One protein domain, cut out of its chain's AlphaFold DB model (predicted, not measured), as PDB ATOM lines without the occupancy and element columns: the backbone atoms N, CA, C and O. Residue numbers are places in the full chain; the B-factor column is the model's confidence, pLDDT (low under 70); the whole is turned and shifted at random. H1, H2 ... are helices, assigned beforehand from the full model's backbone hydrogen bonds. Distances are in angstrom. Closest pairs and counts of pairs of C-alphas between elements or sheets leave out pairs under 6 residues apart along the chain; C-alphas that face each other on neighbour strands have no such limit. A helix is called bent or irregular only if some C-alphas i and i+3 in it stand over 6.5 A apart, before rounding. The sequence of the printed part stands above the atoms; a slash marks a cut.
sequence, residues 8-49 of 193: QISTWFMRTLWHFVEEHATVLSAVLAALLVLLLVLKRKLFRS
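What this domain is: This is residues 8 to 49 of the 193 residues of an uncharacterized protein of Phycisphaerales bacterium (UniProt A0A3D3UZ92). Two helices joined end to end make a wide, open V, with the longer helix H2 as one arm, the shorter helix H1 as the other, and the corner at His 24. The arms do not fold back on each other, and a short tail, residues 47 to 49, follows the far end of H2. The printed part has 42 residues with two named helices, H1 then H2, and no named strand; the class is all helix. It is extended, with a radius of gyration of the C-alphas of 16.8 A, and its C-alphas span 56 by 18 by 5 A.

How they stand to each other: The longest helix is H2, residues 25 to 46. H1, residues 8 to 23, comes before it across a tight link of one residue, His 24. The two helices are close but not clearly touching, with 1 pair of C-alphas within 8 A: those of Val 21 and Leu 28, the closest, 7.9 A apart. Their lines stand at a steep tilt of 69 degrees, only just short of about perpendicular, and they run the same way. Their centres are 26.4 A apart. In H1 and H2 every O i to N i+4 pair is within hydrogen-bond range.

Where its parts are: H2 measures 30.9 A from its first to its last C-alpha, from Ala 25 at (9.718, 32.292, -7.508) to Leu 46 at (18.653, 58.408, -21.342). H1 measures 22.5 A, and its first C-alpha, that of Gln 8, is at (2.781, 31.920, 16.469). Neither helix is bent or irregular.

The domain as a whole: The two C-alphas farthest apart are those of Gln 8 and Ser 49, the first and last printed residues, at 55.7 A. Residues 8 to 49, of which 8 to 23 belong to H1 and 25 to 46 to H2, stand free: no C-alpha 8 or more residues away along the chain lies within 10 A of theirs. The printed part has no cut. The mean pLDDT of the printed part is 73.8, and residues 42 to 49 are under 70.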
ATOM      1  N   GLN A   8       3.438  32.947  17.281       78.56
ATOM      2  CA  GLN A   8       2.781  31.920  16.469       78.56
ATOM      3  C   GLN A   8       2.198  32.510  15.183       78.56
ATOM      4  O   GLN A   8       2.303  31.880  14.131       78.56
ATOM      5  N   ILE A   9       1.647  33.727  15.249       80.56
ATOM      6  CA  ILE A   9       1.117  34.442  14.079       80.56
ATOM      7  C   ILE A   9       2.255  34.825  13.128       80.56
ATOM      8  O   ILE A   9       2.138  34.600  11.924       80.56
ATOM      9  N   SER A  10       3.371  35.349  13.643       77.19
ATOM     10  CA  SER A  10       4.522  35.725  12.817       77.19
ATOM     11  C   SER A  10       5.190  34.504  12.182       77.19
ATOM     12  O   SER A  10       5.527  34.540  11.000       77.19
ATOM     13  N   THR A  11       5.309  33.397  12.918       82.00
ATOM     14  CA  THR A  11       5.870  32.146  12.391       82.00
ATOM     15  C   THR A  11       4.984  31.565  11.293       82.00
ATOM     16  O   THR A  11       5.492  31.143  10.254       82.00
ATOM     17  N   TRP A  12       3.659  31.588  11.478       84.62
ATOM     18  CA  TRP A  12       2.718  31.189  10.431       84.62
ATOM     19  C   TRP A  12       2.834  32.086   9.207       84.62
ATOM     20  O   TRP A  12       3.017  31.581   8.105       84.62
ATOM     21  N   PHE A  13       2.822  33.403   9.409       80.94
ATOM     22  CA  PHE A  13       2.928  34.371   8.328       80.94
ATOM     23  C   PHE A  13       4.212  34.182   7.517       80.94
ATOM     24  O   PHE A  13       4.146  34.084   6.297       80.94
ATOM     25  N   MET A  14       5.367  34.046   8.175       82.81
ATOM     26  CA  MET A  14       6.649  33.825   7.495       82.81
ATOM     27  C   MET A  14       6.672  32.502   6.727       82.81
ATOM     28  O   MET A  14       7.231  32.441   5.635       82.81
ATOM     29  N   ARG A  15       6.030  31.453   7.249       80.94
ATOM     30  CA  ARG A  15       5.959  30.147   6.583       80.94
ATOM     31  C   ARG A  15       5.037  30.168   5.365       80.94
ATOM     32  O   ARG A  15       5.383  29.606   4.330       80.94
ATOM     33  N   THR A  16       3.896  30.850   5.456       77.38
ATOM     34  CA  THR A  16       2.989  31.044   4.316       77.38
ATOM     35  C   THR A  16       3.625  31.942   3.258       77.38
ATOM     36  O   THR A  16       3.550  31.636   2.071       77.38
ATOM     37  N   LEU A  17       4.314  33.006   3.681       76.94
ATOM     38  CA  LEU A  17       5.059  33.894   2.792       76.94
ATOM     39  C   LEU A  17       6.187  33.138   2.076       76.94
ATOM     40  O   LEU A  17       6.383  33.335   0.883       76.94
ATOM     41  N   TRP A  18       6.894  32.248   2.780       78.81
ATOM     42  CA  TRP A  18       7.945  31.417   2.194       78.81
ATOM     43  C   TRP A  18       7.406  30.507   1.089       78.81
ATOM     44  O   TRP A  18       7.927  30.534  -0.021       78.81
ATOM     45  N   HIS A  19       6.324  29.771   1.354       77.00
ATOM     46  CA  HIS A  19       5.704  28.914   0.340       77.00
ATOM     47  C   HIS A  19       5.159  29.713  -0.846       77.00
ATOM     48  O   HIS A  19       5.345  29.310  -1.988       77.00
ATOM     49  N   PHE A  20       4.568  30.883  -0.596       74.75
ATOM     50  CA  PHE A  20       4.101  31.768  -1.660       74.75
ATOM     51  C   PHE A  20       5.255  32.274  -2.542       74.75
ATOM     52  O   PHE A  20       5.137  32.336  -3.766       74.75
ATOM     53  N   VAL A  21       6.394  32.620  -1.932       72.56
ATOM     54  CA  VAL A  21       7.603  33.026  -2.661       72.56
ATOM     55  C   VAL A  21       8.195  31.854  -3.437       72.56
ATOM     56  O   VAL A  21       8.636  32.066  -4.559       72.56
ATOM     57  N   GLU A  22       8.191  30.644  -2.883       76.31
ATOM     58  CA  GLU A  22       8.703  29.434  -3.534       76.31
ATOM     59  C   GLU A  22       7.858  29.046  -4.758       76.31
ATOM     60  O   GLU A  22       8.392  28.821  -5.844       76.31
ATOM     61  N   GLU A  23       6.533  29.073  -4.618       78.44
ATOM     62  CA  GLU A  23       5.575  28.706  -5.666       78.44
ATOM     63  C   GLU A  23       5.542  29.732  -6.813       78.44
ATOM     64  O   GLU A  23       5.378  29.381  -7.983       78.44
ATOM     65  N   HIS A  24       5.791  31.007  -6.502       75.69
ATOM     66  CA  HIS A  24       5.849  32.084  -7.489       75.69
ATOM     67  C   HIS A  24       7.270  32.571  -7.799       75.69
ATOM     68  O   HIS A  24       7.418  33.576  -8.497       75.69
ATOM     69  N   ALA A  25       8.320  31.868  -7.358       72.25
ATOM     70  CA  ALA A  25       9.718  32.292  -7.508       72.25
ATOM     71  C   ALA A  25      10.103  32.540  -8.973       72.25
ATOM     72  O   ALA A  25      10.810  33.496  -9.303       72.25
ATOM     73  N   THR A  26       9.608  31.700  -9.880       72.69
ATOM     74  CA  THR A  26       9.839  31.803 -11.329       72.69
ATOM     75  C   THR A  26       9.139  33.021 -11.935       72.69
ATOM     76  O   THR A  26       9.724  33.734 -12.748       72.69
ATOM     77  N   VAL A  27       7.918  33.323 -11.490       77.62
ATOM     78  CA  VAL A  27       7.155  34.497 -11.936       77.62
ATOM     79  C   VAL A  27       7.762  35.779 -11.363       77.62
ATOM     80  O   VAL A  27       7.997  36.732 -12.105       77.62
ATOM     81  N   LEU A  28       8.097  35.794 -10.070       75.75
ATOM     82  CA  LEU A  28       8.764  36.922  -9.417       75.75
ATOM     83  C   LEU A  28      10.123  37.215 -10.056       75.75
ATOM     84  O   LEU A  28      10.414  38.371 -10.358       75.75
ATOM     85  N   SER A  29      10.937  36.189 -10.314       75.94
ATOM     86  CA  SER A  29      12.242  36.360 -10.965       75.94
ATOM     87  C   SER A  29      12.115  36.857 -12.407       75.94
ATOM     88  O   SER A  29      12.885  37.733 -12.808       75.94
ATOM     89  N   ALA A  30      11.114  36.399 -13.164       77.81
ATOM     90  CA  ALA A  30      10.832  36.903 -14.508       77.81
ATOM     91  C   ALA A  30      10.424  38.387 -14.500       77.81
ATOM     92  O   ALA A  30      10.925  39.171 -15.309       77.81
ATOM     93  N   VAL A  31       9.572  38.799 -13.554       80.88
ATOM     94  CA  VAL A  31       9.175  40.207 -13.379       80.88
ATOM     95  C   VAL A  31      10.382  41.073 -13.012       80.88
ATOM     96  O   VAL A  31      10.562  42.155 -13.574       80.88
ATOM     97  N   LEU A  32      11.256  40.585 -12.129       80.38
ATOM     98  CA  LEU A  32      12.461  41.297 -11.696       80.38
ATOM     99  C   LEU A  32      13.483  41.434 -12.835       80.38
ATOM    100  O   LEU A  32      14.054  42.509 -13.038       80.38
ATOM    101  N   ALA A  33      13.661  40.378 -13.634       80.69
ATOM    102  CA  ALA A  33      14.491  40.402 -14.832       80.69
ATOM    103  C   ALA A  33      13.939  41.376 -15.887       80.69
ATOM    104  O   ALA A  33      14.698  42.172 -16.443       80.69
ATOM    105  N   ALA A  34      12.623  41.382 -16.121       82.81
ATOM    106  CA  ALA A  34      11.975  42.327 -17.031       82.81
ATOM    107  C   ALA A  34      12.152  43.784 -16.565       82.81
ATOM    108  O   ALA A  34      12.470  44.656 -17.377       82.81
ATOM    109  N   LEU A  35      12.038  44.040 -15.257       83.56
ATOM    110  CA  LEU A  35      12.307  45.345 -14.644       83.56
ATOM    111  C   LEU A  35      13.764  45.786 -14.825       83.56
ATOM    112  O   LEU A  35      14.015  46.933 -15.201       83.56
ATOM    113  N   LEU A  36      14.726  44.883 -14.623       82.38
ATOM    114  CA  LEU A  36      16.151  45.147 -14.843       82.38
ATOM    115  C   LEU A  36      16.461  45.458 -16.311       82.38
ATOM    116  O   LEU A  36      17.190  46.411 -16.598       82.38
ATOM    117  N   VAL A  37      15.886  44.701 -17.247       81.44
ATOM    118  CA  VAL A  37      16.034  44.951 -18.687       81.44
ATOM    119  C   VAL A  37      15.407  46.291 -19.065       81.44
ATOM    120  O   VAL A  37      16.037  47.075 -19.777       81.44
ATOM    121  N   LEU A  38      14.219  46.610 -18.548       81.06
ATOM    122  CA  LEU A  38      13.564  47.896 -18.773       81.06
ATOM    123  C   LEU A  38      14.419  49.054 -18.239       81.06
ATOM    124  O   LEU A  38      14.638  50.026 -18.960       81.06
ATOM    125  N   LEU A  39      14.980  48.926 -17.032       78.50
ATOM    126  CA  LEU A  39      15.922  49.884 -16.443       78.50
ATOM    127  C   LEU A  39      17.194  50.042 -17.283       78.50
ATOM    128  O   LEU A  39      17.662  51.163 -17.483       78.50
ATOM    129  N   LEU A  40      17.749  48.950 -17.812       74.81
ATOM    130  CA  LEU A  40      18.915  48.979 -18.699       74.81
ATOM    131  C   LEU A  40      18.599  49.656 -20.039       74.81
ATOM    132  O   LEU A  40      19.415  50.436 -20.539       74.81
ATOM    133  N   VAL A  41      17.419  49.407 -20.612       73.19
ATOM    134  CA  VAL A  41      16.946  50.051 -21.846       73.19
ATOM    135  C   VAL A  41      16.659  51.533 -21.610       73.19
ATOM    136  O   VAL A  41      17.059  52.356 -22.437       73.19
ATOM    137  N   LEU A  42      16.048  51.899 -20.478       67.69
ATOM    138  CA  LEU A  42      15.833  53.291 -20.082       67.69
ATOM    139  C   LEU A  42      17.157  54.008 -19.843       67.69
ATOM    140  O   LEU A  42      17.346  55.084 -20.401       67.69
ATOM    141  N   LYS A  43      18.112  53.406 -19.123       63.44
ATOM    142  CA  LYS A  43      19.470  53.953 -18.991       63.44
ATOM    143  C   LYS A  43      20.103  54.133 -20.370       63.44
ATOM    144  O   LYS A  43      20.554  55.227 -20.688       63.44
ATOM    145  N   ARG A  44      20.073  53.122 -21.247       58.66
ATOM    146  CA  ARG A  44      20.600  53.247 -22.620       58.66
ATOM    147  C   ARG A  44      19.898  54.335 -23.442       58.66
ATOM    148  O   ARG A  44      20.572  54.983 -24.240       58.66
ATOM    149  N   LYS A  45      18.589  54.558 -23.271       56.25
ATOM    150  CA  LYS A  45      17.844  55.646 -23.932       56.25
ATOM    151  C   LYS A  45      18.139  57.020 -23.319       56.25
ATOM    152  O   LYS A  45      18.360  57.946 -24.087       56.25
ATOM    153  N   LEU A  46      18.244  57.156 -21.996       50.41
ATOM    154  CA  LEU A  46      18.653  58.408 -21.342       50.41
ATOM    155  C   LEU A  46      20.106  58.782 -21.677       50.41
ATOM    156  O   LEU A  46      20.420  59.952 -21.872       50.41
ATOM    157  N   PHE A  47      20.995  57.794 -21.807       47.72
ATOM    158  CA  PHE A  47      22.380  58.003 -22.238       47.72
ATOM    159  C   PHE A  47      22.542  58.062 -23.762       47.72
ATOM    160  O   PHE A  47      23.647  58.313 -24.254       47.72
ATOM    161  N   ARG A  48      21.466  57.896 -24.548       42.09
ATOM    162  CA  ARG A  48      21.488  58.291 -25.957       42.09
ATOM    163  C   ARG A  48      21.425  59.818 -25.988       42.09
ATOM    164  O   ARG A  48      20.380  60.400 -26.212       42.09
ATOM    165  N   SER A  49      22.586  60.451 -25.876       45.75
ATOM    166  CA  SER A  49      22.712  61.904 -25.972       45.75
ATOM    167  C   SER A  49      22.112  62.444 -27.287       45.75
ATOM    168  O   SER A  49      22.156  61.805 -28.345       45.75
TER     169      SER A  49